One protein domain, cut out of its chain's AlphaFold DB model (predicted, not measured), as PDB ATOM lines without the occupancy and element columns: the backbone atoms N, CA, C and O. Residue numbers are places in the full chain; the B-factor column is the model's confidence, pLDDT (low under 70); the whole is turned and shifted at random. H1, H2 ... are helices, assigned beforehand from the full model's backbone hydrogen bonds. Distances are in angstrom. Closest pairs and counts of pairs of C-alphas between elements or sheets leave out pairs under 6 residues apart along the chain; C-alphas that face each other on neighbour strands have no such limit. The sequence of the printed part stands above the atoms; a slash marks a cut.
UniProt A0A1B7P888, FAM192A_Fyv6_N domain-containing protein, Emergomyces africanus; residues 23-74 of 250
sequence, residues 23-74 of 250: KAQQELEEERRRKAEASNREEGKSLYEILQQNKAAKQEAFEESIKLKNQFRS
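AT A GLANCE: This is residues 23 to 74 of the 250 residues of the protein "FAM192A_Fyv6_N domain-containing protein" of Emergomyces africanus (UniProt A0A1B7P888). Two long helices, H1 and then H2, make an open V, meeting near their ends at a tight link, with the rest of each arm standing free. The V lies nearly in one plane, and its C-alphas span 42 by 37 by 8 A. The printed part has 52 residues with two named helices and no named strand, all helix in class, and it is extended, with a radius of gyration of the C-alphas of 16.1 A.

IN THESE COORDINATES: Find C-alpha 23 at (39.437, 25.383, -18.686); from there H1, residues 23 to 43, runs 29.9 A to C-alpha 43 at (9.640, 27.222, -18.086). H2, residues 47 to 71, then runs 35.2 A to C-alpha 71 at (25.262, 4.012, 6.272).

HOW THE PARTS SIT: Look at Glu 42 and Ile 50: their C-alphas, the closest of H1 and H2, are 7.1 A apart. The helices are close but not clearly touching. They run opposite ways at a steep tilt of 55 degrees. In H1 and H2 every O i to N i+4 pair is within hydrogen-bond range.

THE WHOLE: The C-alphas of Gly 44 and Ser 74, the two farthest apart, are 45.7 A apart. The printed part has no cut, and no printed residue is under 70 in pLDDT.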
ATOM      1  N   LYS A  23      40.253  26.486 -19.223       89.44
ATOM      2  CA  LYS A  23      39.437  25.383 -18.686       89.44
ATOM      3  C   LYS A  23      38.440  25.855 -17.632       89.44
ATOM      4  O   LYS A  23      37.275  25.492 -17.720       89.44
ATOM      5  N   ALA A  24      38.865  26.688 -16.680       88.81
ATOM      6  CA  ALA A  24      37.969  27.234 -15.660       88.81
ATOM      7  C   ALA A  24      36.864  28.117 -16.270       88.81
ATOM      8  O   ALA A  24      35.713  28.065 -15.839       88.81
ATOM      9  N   GLN A  25      37.181  28.909 -17.302       90.00
ATOM     10  CA  GLN A  25      36.165  29.678 -18.021       90.00
ATOM     11  C   GLN A  25      35.189  28.760 -18.766       90.00
ATOM     12  O   GLN A  25      33.980  28.984 -18.703       90.00
ATOM     13  N   GLN A  26      35.698  27.725 -19.434       91.19
ATOM     14  CA  GLN A  26      34.864  26.744 -20.117       91.19
ATOM     15  C   GLN A  26      33.936  26.016 -19.132       91.19
ATOM     16  O   GLN A  26      32.748  25.888 -19.407       91.19
ATOM     17  N   GLU A  27      34.435  25.620 -17.959       89.06
ATOM     18  CA  GLU A  27      33.636  25.000 -16.895       89.06
ATOM     19  C   GLU A  27      32.516  25.935 -16.406       89.06
ATOM     20  O   GLU A  27      31.358  25.526 -16.324       89.06
ATOM     21  N   LEU A  28      32.811  27.221 -16.185       90.19
ATOM     22  CA  LEU A  28      31.798  28.217 -15.819       90.19
ATOM     23  C   LEU A  28      30.747  28.432 -16.920       90.19
ATOM     24  O   LEU A  28      29.562  28.619 -16.627       90.19
ATOM     25  N   GLU A  29      31.157  28.435 -18.189       90.56
ATOM     26  CA  GLU A  29      30.241  28.533 -19.329       90.56
ATOM     27  C   GLU A  29      29.361  27.282 -19.458       90.56
ATOM     28  O   GLU A  29      28.156  27.400 -19.699       90.56
ATOM     29  N   GLU A  30      29.920  26.096 -19.223       90.00
ATOM     30  CA  GLU A  30      29.199  24.823 -19.189       90.00
ATOM     31  C   GLU A  30      28.200  24.760 -18.025       90.00
ATOM     32  O   GLU A  30      27.044  24.381 -18.229       90.00
ATOM     33  N   GLU A  31      28.576  25.207 -16.824       87.56
ATOM     34  CA  GLU A  31      27.660  25.331 -15.685       87.56
ATOM     35  C   GLU A  31      26.528  26.319 -15.973       87.56
ATOM     36  O   GLU A  31      25.350  26.030 -15.721       87.56
ATOM     37  N   ARG A  32      26.859  27.481 -16.550       90.00
ATOM     38  CA  ARG A  32      25.872  28.488 -16.950       90.00
ATOM     39  C   ARG A  32      24.903  27.923 -17.979       90.00
ATOM     40  O   ARG A  32      23.695  28.138 -17.862       90.00
ATOM     41  N   ARG A  33      25.414  27.168 -18.952       89.44
ATOM     42  CA  ARG A  33      24.611  26.472 -19.955       89.44
ATOM     43  C   ARG A  33      23.719  25.409 -19.310       89.44
ATOM     44  O   ARG A  33      22.522  25.399 -19.581       89.44
ATOM     45  N   ARG A  34      24.241  24.575 -18.406       86.19
ATOM     46  CA  ARG A  34      23.462  23.551 -17.684       86.19
ATOM     47  C   ARG A  34      22.332  24.173 -16.863       86.19
ATOM     48  O   ARG A  34      21.217  23.651 -16.861       86.19
ATOM     49  N   LYS A  35      22.595  25.306 -16.206       85.69
ATOM     50  CA  LYS A  35      21.588  26.071 -15.461       85.69
ATOM     51  C   LYS A  35      20.530  26.682 -16.384       85.69
ATOM     52  O   LYS A  35      19.349  26.630 -16.055       85.69
ATOM     53  N   ALA A  36      20.925  27.208 -17.543       84.25
ATOM     54  CA  ALA A  36      19.989  27.713 -18.547       84.25
ATOM     55  C   ALA A  36      19.104  26.592 -19.126       84.25
ATOM     56  O   ALA A  36      17.899  26.772 -19.264       84.25
ATOM     57  N   GLU A  37      19.665  25.409 -19.395       81.62
ATOM     58  CA  GLU A  37      18.902  24.237 -19.841       81.62
ATOM     59  C   GLU A  37      17.939  23.721 -18.758       81.62
ATOM     60  O   GLU A  37      16.827  23.305 -19.076       81.62
ATOM     61  N   ALA A  38      18.326  23.755 -17.477       78.75
ATOM     62  CA  ALA A  38      17.429  23.437 -16.363       78.75
ATOM     63  C   ALA A  38      16.284  24.458 -16.245       78.75
ATOM     64  O   ALA A  38      15.127  24.057 -16.170       78.75
ATOM     65  N   SER A  39      16.592  25.754 -16.347       75.50
ATOM     66  CA  SER A  39      15.596  26.832 -16.352       75.50
ATOM     67  C   SER A  39      14.616  26.707 -17.520       75.50
ATOM     68  O   SER A  39      13.422  26.901 -17.335       75.50
ATOM     69  N   ASN A  40      15.090  26.341 -18.713       77.94
ATOM     70  CA  ASN A  40      14.233  26.130 -19.882       77.94
ATOM     71  C   ASN A  40      13.305  24.910 -19.682       77.94
ATOM     72  O   ASN A  40      12.118  24.957 -19.990       77.94
ATOM     73  N   ARG A  41      13.800  23.832 -19.048       71.19
ATOM     74  CA  ARG A  41      12.958  22.688 -18.634       71.19
ATOM     75  C   ARG A  41      11.932  23.053 -17.554       71.19
ATOM     76  O   ARG A  41      10.933  22.350 -17.414       71.19
ATOM     77  N   GLU A  42      12.190  24.088 -16.761       77.25
ATOM     78  CA  GLU A  42      11.271  24.604 -15.741       77.25
ATOM     79  C   GLU A  42      10.214  25.548 -16.333       77.25
ATOM     80  O   GLU A  42       9.096  25.579 -15.834       77.25
ATOM     81  N   GLU A  43      10.518  26.236 -17.436       79.12
ATOM     82  CA  GLU A  43       9.640  27.222 -18.086       79.12
ATOM     83  C   GLU A  43       8.327  26.616 -18.631       79.12
ATOM     84  O   GLU A  43       7.320  27.309 -18.754       79.12
ATOM     85  N   GLY A  44       8.305  25.303 -18.894       84.38
ATOM     86  CA  GLY A  44       7.103  24.554 -19.288       84.38
ATOM     87  C   GLY A  44       6.311  23.923 -18.135       84.38
ATOM     88  O   GLY A  44       5.239  23.366 -18.371       84.38
ATOM     89  N   LYS A  45       6.820  23.975 -16.899       86.94
ATOM     90  CA  LYS A  45       6.155  23.400 -15.721       86.94
ATOM     91  C   LYS A  45       5.304  24.462 -15.040       86.94
ATOM     92  O   LYS A  45       5.697  25.619 -14.915       86.94
ATOM     93  N   SER A  46       4.139  24.063 -14.539       92.25
ATOM     94  CA  SER A  46       3.343  24.955 -13.694       92.25
ATOM     95  C   SER A  46       4.123  25.312 -12.424       92.25
ATOM     96  O   SER A  46       4.820  24.465 -11.863       92.25
ATOM     97  N   LEU A  47       3.954  26.536 -11.913       89.56
ATOM     98  CA  LEU A  47       4.537  26.965 -10.635       89.56
ATOM     99  C   LEU A  47       4.244  25.964  -9.504       89.56
ATOM    100  O   LEU A  47       5.103  25.706  -8.665       89.56
ATOM    101  N   TYR A  48       3.047  25.370  -9.507       93.62
ATOM    102  CA  TYR A  48       2.672  24.329  -8.551       93.62
ATOM    103  C   TYR A  48       3.608  23.115  -8.617       93.62
ATOM    104  O   TYR A  48       4.074  22.632  -7.587       93.62
ATOM    105  N   GLU A  49       3.935  22.659  -9.823       92.56
ATOM    106  CA  GLU A  49       4.813  21.513 -10.040       92.56
ATOM    107  C   GLU A  49       6.260  21.831  -9.645       92.56
ATOM    108  O   GLU A  49       6.911  21.012  -9.002       92.56
ATOM    109  N   ILE A  50       6.738  23.048  -9.924       91.44
ATOM    110  CA  ILE A  50       8.059  23.519  -9.479       91.44
ATOM    111  C   ILE A  50       8.137  23.559  -7.946       91.44
ATOM    112  O   ILE A  50       9.133  23.131  -7.357       91.44
ATOM    113  N   LEU A  51       7.093  24.051  -7.273       93.62
ATOM    114  CA  LEU A  51       7.039  24.086  -5.810       93.62
ATOM    115  C   LEU A  51       6.966  22.680  -5.211       93.62
ATOM    116  O   LEU A  51       7.622  22.404  -4.205       93.62
ATOM    117  N   GLN A  52       6.214  21.777  -5.840       95.06
ATOM    118  CA  GLN A  52       6.143  20.382  -5.424       95.06
ATOM    119  C   GLN A  52       7.484  19.667  -5.619       95.06
ATOM    120  O   GLN A  52       7.925  18.972  -4.707       95.06
ATOM    121  N   GLN A  53       8.175  19.900  -6.739       93.25
ATOM    122  CA  GLN A  53       9.529  19.398  -6.989       93.25
ATOM    123  C   GLN A  53      10.534  19.961  -5.981       93.25
ATOM    124  O   GLN A  53      11.330  19.204  -5.449       93.25
ATOM    125  N   ASN A  54      10.462  21.248  -5.628       93.56
ATOM    126  CA  ASN A  54      11.310  21.826  -4.580       93.56
ATOM    127  C   ASN A  54      11.046  21.206  -3.204       93.56
ATOM    128  O   ASN A  54      11.976  20.986  -2.428       93.56
ATOM    129  N   LYS A  55       9.780  20.931  -2.879       96.69
ATOM    130  CA  LYS A  55       9.419  20.248  -1.635       96.69
ATOM    131  C   LYS A  55       9.946  18.813  -1.629       96.69
ATOM    132  O   LYS A  55      10.545  18.408  -0.639       96.69
ATOM    133  N   ALA A  56       9.753  18.084  -2.726       95.62
ATOM    134  CA  ALA A  56      10.250  16.724  -2.893       95.62
ATOM    135  C   ALA A  56      11.782  16.675  -2.837       95.62
ATOM    136  O   ALA A  56      12.315  15.906  -2.059       95.62
ATOM    137  N   ALA A  57      12.482  17.565  -3.542       95.00
ATOM    138  CA  ALA A  57      13.941  17.642  -3.538       95.00
ATOM    139  C   ALA A  57      14.510  17.945  -2.145       95.00
ATOM    140  O   ALA A  57      15.527  17.385  -1.752       95.00
ATOM    141  N   LYS A  58      13.849  18.807  -1.360       96.50
ATOM    142  CA  LYS A  58      14.244  19.047   0.038       96.50
ATOM    143  C   LYS A  58      14.028  17.818   0.911       96.50
ATOM    144  O   LYS A  58      14.859  17.539   1.770       96.50
ATOM    145  N   GLN A  59      12.918  17.117   0.703       96.62
ATOM    146  CA  GLN A  59      12.613  15.893   1.430       96.62
ATOM    147  C   GLN A  59      13.611  14.783   1.075       96.62
ATOM    148  O   GLN A  59      14.167  14.165   1.972       96.62
ATOM    149  N   GLU A  60      13.906  14.604  -0.210       94.69
ATOM    150  CA  GLU A  60      14.879  13.642  -0.725       94.69
ATOM    151  C   GLU A  60      16.286  13.954  -0.216       94.69
ATOM    152  O   GLU A  60      16.917  13.083   0.364       94.69
ATOM    153  N   ALA A  61      16.745  15.208  -0.280       94.62
ATOM    154  CA  ALA A  61      18.043  15.594   0.275       94.62
ATOM    155  C   ALA A  61      18.136  15.336   1.790       94.62
ATOM    156  O   ALA A  61      19.184  14.936   2.304       94.62
ATOM    157  N   PHE A  62      17.042  15.552   2.527       95.56
ATOM    158  CA  PHE A  62      16.990  15.254   3.954       95.56
ATOM    159  C   PHE A  62      17.047  13.744   4.215       95.56
ATOM    160  O   PHE A  62      17.860  13.294   5.023       95.56
ATOM    161  N   GLU A  63      16.253  12.952   3.502       94.88
ATOM    162  CA  GLU A  63      16.240  11.490   3.601       94.88
ATOM    163  C   GLU A  63      17.570  10.867   3.170       94.88
ATOM    164  O   GLU A  63      18.078   9.984   3.856       94.88
ATOM    165  N   GLU A  64      18.184  11.362   2.098       92.19
ATOM    166  CA  GLU A  64      19.525  10.977   1.664       92.19
ATOM    167  C   GLU A  64      20.562  11.318   2.727       92.19
ATOM    168  O   GLU A  64      21.386  10.470   3.053       92.19
ATOM    169  N   SER A  65      20.502  12.508   3.334       89.12
ATOM    170  CA  SER A  65      21.433  12.874   4.405       89.12
ATOM    171  C   SER A  65      21.290  11.963   5.629       89.12
ATOM    172  O   SER A  65      22.293  11.545   6.205       89.12
ATOM    173  N   ILE A  66      20.061  11.584   5.992       92.25
ATOM    174  CA  ILE A  66      19.793  10.636   7.080       92.25
ATOM    175  C   ILE A  66      20.279   9.238   6.704       92.25
ATOM    176  O   ILE A  66      20.915   8.563   7.510       92.25
ATOM    177  N   LYS A  67      20.013   8.799   5.475       93.75
ATOM    178  CA  LYS A  67      20.433   7.494   4.972       93.75
ATOM    179  C   LYS A  67      21.953   7.389   4.927       93.75
ATOM    180  O   LYS A  67      22.493   6.414   5.433       93.75
ATOM    181  N   LEU A  68      22.638   8.397   4.389       88.06
ATOM    182  CA  LEU A  68      24.098   8.478   4.362       88.06
ATOM    183  C   LEU A  68      24.673   8.525   5.779       88.06
ATOM    184  O   LEU A  68      25.640   7.823   6.068       88.06
ATOM    185  N   LYS A  69      24.041   9.280   6.687       89.94
ATOM    186  CA  LYS A  69      24.426   9.313   8.102       89.94
ATOM    187  C   LYS A  69      24.310   7.938   8.767       89.94
ATOM    188  O   LYS A  69      25.163   7.590   9.572       89.94
ATOM    189  N   ASN A  70      23.293   7.154   8.418       88.12
ATOM    190  CA  ASN A  70      23.111   5.803   8.950       88.12
ATOM    191  C   ASN A  70      24.025   4.763   8.280       88.12
ATOM    192  O   ASN A  70      24.383   3.783   8.920       88.12
ATOM    193  N   GLN A  71      24.399   4.946   7.010       88.25
ATOM    194  CA  GLN A  71      25.262   4.012   6.272       88.25
ATOM    195  C   GLN A  71      26.708   4.023   6.763       88.25
ATOM    196  O   GLN A  71      27.345   2.976   6.819       88.25
ATOM    197  N   PHE A  72      27.221   5.201   7.108       81.44
ATOM    198  CA  PHE A  72      28.590   5.379   7.588       81.44
ATOM    199  C   PHE A  72      28.607   5.675   9.086       81.44
ATOM    200  O   PHE A  72      29.268   6.609   9.543       81.44
ATOM    201  N   ARG A  73      27.850   4.884   9.850       88.31
ATOM    202  CA  ARG A  73      27.937   4.870  11.309       88.31
ATOM    203  C   ARG A  73      29.001   3.871  11.765       88.31
ATOM    204  O   ARG A  73      29.243   2.874  11.085       88.31
ATOM    205  N   SER A  74      29.647   4.144  12.896       91.25
ATOM    206  CA  SER A  74      30.404   3.113  13.609       91.25
ATOM    207  C   SER A  74      29.449   2.000  14.030       91.25
ATOM    208  O   SER A  74      28.290   2.289  14.315       91.25
TER     209      SER A  74